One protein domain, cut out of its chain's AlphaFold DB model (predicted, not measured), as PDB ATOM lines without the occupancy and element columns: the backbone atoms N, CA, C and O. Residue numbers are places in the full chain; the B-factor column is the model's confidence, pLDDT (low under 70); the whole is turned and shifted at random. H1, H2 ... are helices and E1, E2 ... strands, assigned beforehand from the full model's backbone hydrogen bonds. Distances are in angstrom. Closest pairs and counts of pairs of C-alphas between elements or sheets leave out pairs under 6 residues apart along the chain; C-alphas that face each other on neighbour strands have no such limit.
ATOM      1  N   LEU A   3     231.996 255.543 293.776       96.06
ATOM      2  CA  LEU A   3     233.028 256.334 294.433       96.06
ATOM      3  C   LEU A   3     234.297 255.483 294.543       96.06
ATOM      4  O   LEU A   3     234.200 254.319 294.933       96.06
ATOM      5  N   TRP A   4     235.474 256.031 294.239       95.12
ATOM      6  CA  TRP A   4     236.757 255.346 294.457       95.12
ATOM      7  C   TRP A   4     237.896 256.340 294.690       95.12
ATOM      8  O   TRP A   4     237.822 257.493 294.265       95.12
ATOM      9  N   THR A   5     238.983 255.852 295.288       91.19
ATOM     10  CA  THR A   5     240.232 256.607 295.435       91.19
ATOM     11  C   THR A   5     241.265 256.116 294.405       91.19
ATOM     12  O   THR A   5     241.686 254.956 294.483       91.19
ATOM     13  N   PRO A   6     241.743 256.961 293.469       88.75
ATOM     14  CA  PRO A   6     242.677 256.559 292.409       88.75
ATOM     15  C   PRO A   6     244.038 256.038 292.884       88.75
ATOM     16  O   PRO A   6     244.752 255.400 292.116       88.75
ATOM     17  N   SER A   7     244.436 256.328 294.126       84.31
ATOM     18  CA  SER A   7     245.708 255.863 294.691       84.31
ATOM     19  C   SER A   7     245.717 254.371 295.035       84.31
ATOM     20  O   SER A   7     246.799 253.800 295.147       84.31
ATOM     21  N   VAL A   8     244.542 253.755 295.206       86.94
ATOM     22  CA  VAL A   8     244.388 252.362 295.671       86.94
ATOM     23  C   VAL A   8     243.445 251.526 294.805       86.94
ATOM     24  O   VAL A   8     243.465 250.302 294.898       86.94
ATOM     25  N   VAL A   9     242.657 252.158 293.932       90.94
ATOM     26  CA  VAL A   9     241.799 251.488 292.947       90.94
ATOM     27  C   VAL A   9     242.109 252.053 291.562       90.94
ATOM     28  O   VAL A   9     242.053 253.267 291.357       90.94
ATOM     29  N   ASP A  10     242.420 251.178 290.605       90.06
ATOM     30  CA  ASP A  10     242.732 251.576 289.232       90.06
ATOM     31  C   ASP A  10     241.518 252.211 288.530       90.06
ATOM     32  O   ASP A  10     240.462 251.598 288.359       90.06
ATOM     33  N   GLY A  11     241.685 253.451 288.071       91.25
ATOM     34  CA  GLY A  11     240.633 254.189 287.382       91.25
ATOM     35  C   GLY A  11     240.289 253.631 285.999       91.25
ATOM     36  O   GLY A  11     239.164 253.845 285.540       91.25
ATOM     37  N   VAL A  12     241.216 252.938 285.321       91.50
ATOM     38  CA  VAL A  12     240.903 252.255 284.051       91.50
ATOM     39  C   VAL A  12     239.937 251.110 284.328       91.50
ATOM     40  O   VAL A  12     238.846 251.090 283.754       91.50
ATOM     41  N   TRP A  13     240.269 250.247 285.292       92.31
ATOM     42  CA  TRP A  13     239.396 249.166 285.738       92.31
ATOM     43  C   TRP A  13     238.000 249.662 286.129       92.31
ATOM     44  O   TRP A  13     237.005 249.072 285.701       92.31
ATOM     45  N   VAL A  14     237.898 250.770 286.876       95.06
ATOM     46  CA  VAL A  14     236.597 251.351 287.259       95.06
ATOM     47  C   VAL A  14     235.771 251.726 286.029       95.06
ATOM     48  O   VAL A  14     234.591 251.376 285.963       95.06
ATOM     49  N   ARG A  15     236.364 252.401 285.037       93.69
ATOM     50  CA  ARG A  15     235.647 252.810 283.816       93.69
ATOM     51  C   ARG A  15     235.190 251.619 282.976       93.69
ATOM     52  O   ARG A  15     234.091 251.658 282.436       93.69
ATOM     53  N   GLU A  16     236.003 250.571 282.886       94.25
ATOM     54  CA  GLU A  16     235.701 249.382 282.077       94.25
ATOM     55  C   GLU A  16     234.693 248.427 282.731       94.25
ATOM     56  O   GLU A  16     234.019 247.669 282.031       94.25
ATOM     57  N   ASN A  17     234.580 248.442 284.063       95.12
ATOM     58  CA  ASN A  17     233.737 247.505 284.819       95.12
ATOM     59  C   ASN A  17     232.502 248.163 285.449       95.12
ATOM     60  O   ASN A  17     231.742 247.500 286.155       95.12
ATOM     61  N   THR A  18     232.264 249.446 285.175       95.81
ATOM     62  CA  THR A  18     231.056 250.144 285.617       95.81
ATOM     63  C   THR A  18     230.044 250.251 284.475       95.81
ATOM     64  O   THR A  18     230.395 250.492 283.324       95.81
ATOM     65  N   LYS A  19     228.752 250.100 284.795       94.56
ATOM     66  CA  LYS A  19     227.649 250.299 283.841       94.56
ATOM     67  C   LYS A  19     227.729 251.686 283.181       94.56
ATOM     68  O   LYS A  19     227.908 252.691 283.868       94.56
ATOM     69  N   ALA A  20     227.481 251.746 281.872       93.38
ATOM     70  CA  ALA A  20     227.343 253.003 281.139       93.38
ATOM     71  C   ALA A  20     226.303 253.941 281.788       93.38
ATOM     72  O   ALA A  20     225.224 253.505 282.201       93.38
ATOM     73  N   GLY A  21     226.638 255.229 281.886       91.25
ATOM     74  CA  GLY A  21     225.796 256.251 282.517       91.25
ATOM     75  C   GLY A  21     225.843 256.274 284.049       91.25
ATOM     76  O   GLY A  21     225.181 257.109 284.661       91.25
ATOM     77  N   ALA A  22     226.612 255.394 284.696       95.44
ATOM     78  CA  ALA A  22     226.870 255.537 286.121       95.44
ATOM     79  C   ALA A  22     227.773 256.748 286.379       95.44
ATOM     80  O   ALA A  22     228.836 256.889 285.781       95.44
ATOM     81  N   GLU A  23     227.369 257.589 287.326       95.81
ATOM     82  CA  GLU A  23     228.223 258.662 287.820       95.81
ATOM     83  C   GLU A  23     229.451 258.090 288.540       95.81
ATOM     84  O   GLU A  23     229.312 257.244 289.431       95.81
ATOM     85  N   LEU A  24     230.625 258.579 288.148       96.62
ATOM     86  CA  LEU A  24     231.938 258.205 288.654       96.62
ATOM     87  C   LEU A  24     232.515 259.366 289.478       96.62
ATOM     88  O   LEU A  24     232.733 260.450 288.941       96.62
ATOM     89  N   VAL A  25     232.776 259.130 290.763       96.12
ATOM     90  CA  VAL A  25     233.270 260.130 291.717       96.12
ATOM     91  C   VAL A  25     234.652 259.729 292.245       96.12
ATOM     92  O   VAL A  25     234.806 258.713 292.923       96.12
ATOM     93  N   ASP A  26     235.649 260.565 291.965       95.00
ATOM     94  CA  ASP A  26     237.004 260.463 292.514       95.00
ATOM     95  C   ASP A  26     237.034 261.069 293.923       95.00
ATOM     96  O   ASP A  26     237.028 262.292 294.084       95.00
ATOM     97  N   THR A  27     237.077 260.223 294.951       92.69
ATOM     98  CA  THR A  27     237.016 260.672 296.347       92.69
ATOM     99  C   THR A  27     238.270 261.409 296.799       92.69
ATOM    100  O   THR A  27     238.207 262.111 297.800       92.69
ATOM    101  N   ALA A  28     239.388 261.323 296.069       89.94
ATOM    102  CA  ALA A  28     240.592 262.086 296.402       89.94
ATOM    103  C   ALA A  28     240.428 263.599 296.154       89.94
ATOM    104  O   ALA A  28     241.278 264.385 296.570       89.94
ATOM    105  N   ARG A  29     239.351 264.012 295.474       91.69
ATOM    106  CA  ARG A  29     239.030 265.418 295.177       91.69
ATOM    107  C   ARG A  29     238.042 266.046 296.155       91.69
ATOM    108  O   ARG A  29     237.651 267.191 295.954       91.69
ATOM    109  N   HIS A  30     237.617 265.298 297.166       90.69
ATOM    110  CA  HIS A  30     236.552 265.687 298.078       90.69
ATOM    111  C   HIS A  30     237.044 265.617 299.519       90.69
ATOM    112  O   HIS A  30     237.720 264.659 299.902       90.69
ATOM    113  N   ALA A  31     236.684 266.618 300.319       87.69
ATOM    114  CA  ALA A  31     236.821 266.508 301.761       87.69
ATOM    115  C   ALA A  31     235.803 265.493 302.305       87.69
ATOM    116  O   ALA A  31     234.829 265.138 301.639       87.69
ATOM    117  N   GLU A  32     236.004 265.027 303.535       78.69
ATOM    118  CA  GLU A  32     235.107 264.039 304.139       78.69
ATOM    119  C   GLU A  32     233.662 264.552 304.253       78.69
ATOM    120  O   GLU A  32     232.724 263.830 303.912       78.69
ATOM    121  N   ASP A  33     233.479 265.821 304.624       84.38
ATOM    122  CA  ASP A  33     232.157 266.450 304.695       84.38
ATOM    123  C   ASP A  33     231.468 266.526 303.320       84.38
ATOM    124  O   ASP A  33     230.257 266.310 303.223       84.38
ATOM    125  N   ASP A  34     232.234 266.730 302.240       90.81
ATOM    126  CA  ASP A  34     231.699 266.722 300.873       90.81
ATOM    127  C   ASP A  34     231.174 265.328 300.494       90.81
ATOM    128  O   ASP A  34     230.146 265.200 299.825       90.81
ATOM    129  N   LEU A  35     231.844 264.261 300.951       90.75
ATOM    130  CA  LEU A  35     231.405 262.882 300.706       90.75
ATOM    131  C   LEU A  35     230.060 262.588 301.377       90.75
ATOM    132  O   LEU A  35     229.226 261.886 300.795       90.75
ATOM    133  N   VAL A  36     229.817 263.145 302.568       93.00
ATOM    134  CA  VAL A  36     228.518 263.015 303.246       93.00
ATOM    135  C   VAL A  36     227.413 263.635 302.397       93.00
ATOM    136  O   VAL A  36     226.347 263.035 302.240       93.00
ATOM    137  N   GLU A  37     227.660 264.805 301.809       94.38
ATOM    138  CA  GLU A  37     226.670 265.462 300.956       94.38
ATOM    139  C   GLU A  37     226.436 264.700 299.645       94.38
ATOM    140  O   GLU A  37     225.295 264.563 299.192       94.38
ATOM    141  N   ILE A  38     227.481 264.084 299.087       94.81
ATOM    142  CA  ILE A  38     227.353 263.175 297.941       94.81
ATOM    143  C   ILE A  38     226.435 261.991 298.278       94.81
ATOM    144  O   ILE A  38     225.582 261.631 297.456       94.81
ATOM    145  N   TYR A  39     226.541 261.416 299.482       94.31
ATOM    146  CA  TYR A  39     225.626 260.362 299.928       94.31
ATOM    147  C   TYR A  39     224.200 260.864 300.134       94.31
ATOM    148  O   TYR A  39     223.263 260.194 299.697       94.31
ATOM    149  N   ARG A  40     224.006 262.048 300.726       94.50
ATOM    150  CA  ARG A  40     222.663 262.634 300.884       94.50
ATOM    151  C   ARG A  40     221.988 262.888 299.541       94.50
ATOM    152  O   ARG A  40     220.820 262.537 299.372       94.50
ATOM    153  N   ARG A  41     222.728 263.427 298.567       94.81
ATOM    154  CA  ARG A  41     222.258 263.549 297.179       94.81
ATOM    155  C   ARG A  41     221.860 262.188 296.625       94.81
ATOM    156  O   ARG A  41     220.768 262.057 296.087       94.81
ATOM    157  N   ALA A  42     222.713 261.177 296.775       93.19
ATOM    158  CA  ALA A  42     222.422 259.848 296.258       93.19
ATOM    159  C   ALA A  42     221.141 259.248 296.861       93.19
ATOM    160  O   ALA A  42     220.363 258.638 296.131       93.19
ATOM    161  N   VAL A  43     220.892 259.465 298.157       91.06
ATOM    162  CA  VAL A  43     219.646 259.062 298.831       91.06
ATOM    163  C   VAL A  43     218.442 259.794 298.240       91.06
ATOM    164  O   VAL A  43     217.472 259.148 297.843       91.06
ATOM    165  N   ARG A  44     218.505 261.128 298.137       93.69
ATOM    166  CA  ARG A  44     217.425 261.954 297.567       93.69
ATOM    167  C   ARG A  44     217.085 261.538 296.136       93.69
ATOM    168  O   ARG A  44     215.911 261.413 295.791       93.69
ATOM    169  N   ASP A  45     218.112 261.273 295.340       93.81
ATOM    170  CA  ASP A  45     217.991 260.925 293.926       93.81
ATOM    171  C   ASP A  45     217.758 259.407 293.723       93.81
ATOM    172  O   ASP A  45     217.715 258.922 292.593       93.81
ATOM    173  N   LYS A  46     217.583 258.643 294.818       92.12
ATOM    174  CA  LYS A  46     217.319 257.189 294.849       92.12
ATOM    175  C   LYS A  46     218.350 256.358 294.075       92.12
ATOM    176  O   LYS A  46     218.021 255.365 293.421       92.12
ATOM    177  N   LEU A  47     219.615 256.757 294.145       92.81
ATOM    178  CA  LEU A  47     220.720 256.099 293.460       92.81
ATOM    179  C   LEU A  47     221.270 254.929 294.280       92.81
ATOM    180  O   LEU A  47     221.425 255.008 295.496       92.81
ATOM    181  N   ARG A  48     221.680 253.857 293.590       93.12
ATOM    182  CA  ARG A  48     222.551 252.833 294.186       93.12
ATOM    183  C   ARG A  48     223.983 253.361 294.217       93.12
ATOM    184  O   ARG A  48     224.507 253.809 293.187       93.12
ATOM    185  N   VAL A  49     224.599 253.302 295.393       94.50
ATOM    186  CA  VAL A  49     225.951 253.799 295.653       94.50
ATOM    187  C   VAL A  49     226.881 252.623 295.903       94.50
ATOM    188  O   VAL A  49     226.570 251.749 296.705       94.50
ATOM    189  N   VAL A  50     228.025 252.615 295.225       95.69
ATOM    190  CA  VAL A  50     229.135 251.699 295.499       95.69
ATOM    191  C   VAL A  50     230.342 252.543 295.872       95.69
ATOM    192  O   VAL A  50     230.712 253.433 295.109       95.69
ATOM    193  N   ARG A  51     230.966 252.274 297.021       94.38
ATOM    194  CA  ARG A  51     232.282 252.828 297.360       94.38
ATOM    195  C   ARG A  51     233.321 251.725 297.246       94.38
ATOM    196  O   ARG A  51     233.288 250.765 298.008       94.38
ATOM    197  N   LEU A  52     234.209 251.860 296.270       94.69
ATOM    198  CA  LEU A  52     235.290 250.921 296.024       94.69
ATOM    199  C   LEU A  52     236.476 251.247 296.925       94.69
ATOM    200  O   LEU A  52     236.938 252.388 296.976       94.69
ATOM    201  N   HIS A  53     236.976 250.212 297.588       91.38
ATOM    202  CA  HIS A  53     238.170 250.246 298.423       91.38
ATOM    203  C   HIS A  53     239.199 249.263 297.883       91.38
ATOM    204  O   HIS A  53     238.842 248.237 297.303       91.38
ATOM    205  N   GLY A  54     240.476 249.599 298.044       88.69
ATOM    206  CA  GLY A  54     241.567 248.701 297.682       88.69
ATOM    207  C   GLY A  54     241.748 247.622 298.745       88.69
ATOM    208  O   GLY A  54     241.738 247.919 299.935       88.69
ATOM    209  N   GLY A  55     241.953 246.380 298.314       90.75
ATOM    210  CA  GLY A  55     242.270 245.278 299.212       90.75
ATOM    211  C   GLY A  55     241.078 244.818 300.050       90.75
ATOM    212  O   GLY A  55     240.096 244.318 299.507       90.75
ATOM    213  N   ASP A  56     241.186 244.964 301.367       90.56
ATOM    214  CA  ASP A  56     240.200 244.541 302.361       90.56
ATOM    215  C   ASP A  56     239.854 245.720 303.289       90.56
ATOM    216  O   ASP A  56     240.710 246.525 303.636       90.56
ATOM    217  N   LEU A  57     238.587 245.820 303.691       89.50
ATOM    218  CA  LEU A  57     238.080 246.910 304.531       89.50
ATOM    219  C   LEU A  57     238.365 246.726 306.029       89.50
ATOM    220  O   LEU A  57     238.274 247.693 306.787       89.50
ATOM    221  N   ALA A  58     238.683 245.507 306.466       88.38
ATOM    222  CA  ALA A  58     238.999 245.205 307.855       88.38
ATOM    223  C   ALA A  58     240.396 245.703 308.259       88.38
ATOM    224  O   ALA A  58     240.621 245.962 309.441       88.38
ATOM    225  N   THR A  59     241.316 245.886 307.304       86.75
ATOM    226  CA  THR A  59     242.668 246.401 307.557       86.75
ATOM    227  C   THR A  59     242.856 247.807 306.985       86.75
ATOM    228  O   THR A  59     242.804 248.024 305.783       86.75
ATOM    229  N   TRP A  60     243.067 248.790 307.869       85.00
ATOM    230  CA  TRP A  60     243.410 250.185 307.527       85.00
ATOM    231  C   TRP A  60     242.452 250.903 306.552       85.00
ATOM    232  O   TRP A  60     242.827 251.906 305.958       85.00
ATOM    233  N   GLY A  61     241.217 250.416 306.388       83.06
ATOM    234  CA  GLY A  61     240.247 250.938 305.416       83.06
ATOM    235  C   GLY A  61     239.177 251.877 305.982       83.06
ATOM    236  O   GLY A  61     238.224 252.196 305.272       83.06
ATOM    237  N   GLY A  62     239.253 252.262 307.261       87.69
ATOM    238  CA  GLY A  62     238.296 253.195 307.876       87.69
ATOM    239  C   GLY A  62     236.844 252.702 307.903       87.69
ATOM    240  O   GLY A  62     235.911 253.507 307.892       87.69
ATOM    241  N   LEU A  63     236.620 251.379 307.892       91.12
ATOM    242  CA  LEU A  63     235.288 250.786 307.722       91.12
ATOM    243  C   LEU A  63     234.266 251.331 308.726       91.12
ATOM    244  O   LEU A  63     233.151 251.694 308.351       91.12
ATOM    245  N   ARG A  64     234.642 251.395 310.008       91.25
ATOM    246  CA  ARG A  64     233.713 251.799 311.065       91.25
ATOM    247  C   ARG A  64     233.248 253.245 310.898       91.25
ATOM    248  O   ARG A  64     232.046 253.483 310.945       91.25
ATOM    249  N   ALA A  65     234.173 254.166 310.625       89.62
ATOM    250  CA  ALA A  65     233.856 255.575 310.403       89.62
ATOM    251  C   ALA A  65     232.852 255.749 309.251       89.62
ATOM    252  O   ALA A  65     231.882 256.496 309.364       89.62
ATOM    253  N   GLN A  66     233.020 254.982 308.171       90.06
ATOM    254  CA  GLN A  66     232.100 255.015 307.034       90.06
ATOM    255  C   GLN A  66     230.712 254.470 307.379       90.06
ATOM    256  O   GLN A  66     229.707 255.071 307.000       90.06
ATOM    257  N   LEU A  67     230.636 253.356 308.110       92.88
ATOM    258  CA  LEU A  67     229.355 252.805 308.558       92.88
ATOM    259  C   LEU A  67     228.625 253.762 309.505       92.88
ATOM    260  O   LEU A  67     227.412 253.918 309.383       92.88
ATOM    261  N   ASP A  68     229.350 254.439 310.397       92.62
ATOM    262  CA  ASP A  68     228.772 255.429 311.308       92.62
ATOM    263  C   ASP A  68     228.230 256.652 310.542       92.62
ATOM    264  O   ASP A  68     227.143 257.148 310.855       92.62
ATOM    265  N   VAL A  69     228.922 257.103 309.486       90.81
ATOM    266  CA  VAL A  69     228.412 258.134 308.563       90.81
ATOM    267  C   VAL A  69     227.116 257.675 307.894       90.81
ATOM    268  O   VAL A  69     226.131 258.415 307.921       90.81
ATOM    269  N   CYS A  70     227.098 256.466 307.326       92.00
ATOM    270  CA  CYS A  70     225.919 255.894 306.674       92.00
ATOM    271  C   CYS A  70     224.733 255.791 307.645       92.00
ATOM    272  O   CYS A  70     223.637 256.260 307.331       92.00
ATOM    273  N   ALA A  71     224.961 255.275 308.854       92.25
ATOM    274  CA  ALA A  71     223.939 255.161 309.890       92.25
ATOM    275  C   ALA A  71     223.366 256.533 310.282       92.25
ATOM    276  O   ALA A  71     222.148 256.693 310.360       92.25
ATOM    277  N   ARG A  72     224.225 257.548 310.455       92.06
ATOM    278  CA  ARG A  72     223.814 258.914 310.822       92.06
ATOM    279  C   ARG A  72     222.894 259.572 309.790       92.06
ATOM    280  O   ARG A  72     222.072 260.403 310.165       92.06
ATOM    281  N   ILE A  73     223.026 259.226 308.509       89.38
ATOM    282  CA  ILE A  73     222.187 259.769 307.425       89.38
ATOM    283  C   ILE A  73     221.059 258.818 306.993       89.38
ATOM    284  O   ILE A  73     220.371 259.106 306.016       89.38
ATOM    285  N   GLY A  74     220.865 257.695 307.694       87.81
ATOM    286  CA  GLY A  74     219.829 256.711 307.373       87.81
ATOM    287  C   GLY A  74     220.100 255.899 306.100       87.81
ATOM    288  O   GLY A  74     219.158 255.420 305.472       87.81
TER     289      GLY A  74
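Overview. This is residues 3 to 74 of the 312 residues of the protein "Precorrin-4/cobalt-precorrin-4 C11-methyltransferase" of Actinocrispum wychmicini (UniProt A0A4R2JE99). Three separate helices are set round a middle of extended chain and short strands: H1 is at one end, H3 at the other, and H2, the longest, comes close to H3 at a steep angle. The short strands E1 and E2 lie between H1 and H3, and residues 16 to 21, from the end of H1 into the link after it, stick out. The printed part has 72 residues, with three named helices and two named strands in the order H1, E1, H2, E2, H3; the two strands form no sheet, and the class is mostly helix, with 36 residues in named elements. The whole is compact, with a radius of gyration of the C-alphas of 12.4 A, and rounded, with spans of 32 by 31 by 19 A.

Arrangement. Begin with H2, residues 32 to 44, the longest helix. Look from it to H3, residues 63 to 72: the two are close but not clearly touching, their closest C-alphas being those of Val 36 and Val 69, 7.2 A apart. Their lines stand at a steep tilt of 50 degrees, and they run the same way. Next find E2, residues 50 to 52, whose centre is the nearest to the mean of the C-alphas, at 4.2 A; it is apart from H2 and from H3. E1, residues 24 to 26, is apart from E2, and each of these strands pairs with no named strand. H1, residues 11 to 17, touches no helix and is only just apart from E1, with the closest C-alphas 8.1 A apart. In H1, H2 and H3 every backbone O i to N i+4 pair is within hydrogen-bond range.

Along the chain. Find C-alpha 32 at (235.107, 264.039, 304.139); from there H2 runs 19.0 A to C-alpha 44 at (217.425, 261.954, 297.567). H3 runs 14.4 A from Leu 63 to Arg 72, where C-alpha 72 is at (223.814, 258.914, 310.822). E2 goes from Val 50 to Leu 52, 6.2 A, and E1 from Leu 24 to Asp 26, 6.8 A. H1 begins at C-alpha 11, (240.633, 254.189, 287.382), and ends 9.9 A away at Asn 17.

Size, cuts and confidence. The two C-alphas farthest apart are those of Glu 16 and Arg 72, at 32.5 A. From Leu 3 to Gly 74, the first and last printed C-alphas, look for 18.5 A. The printed part has no cut. The links E1 to H2 and H2 to E2 are tight, H1 to E1 and E2 to H3 are short, and no link is long. The mean pLDDT of the printed part is 91.6, and no printed residue is under 70.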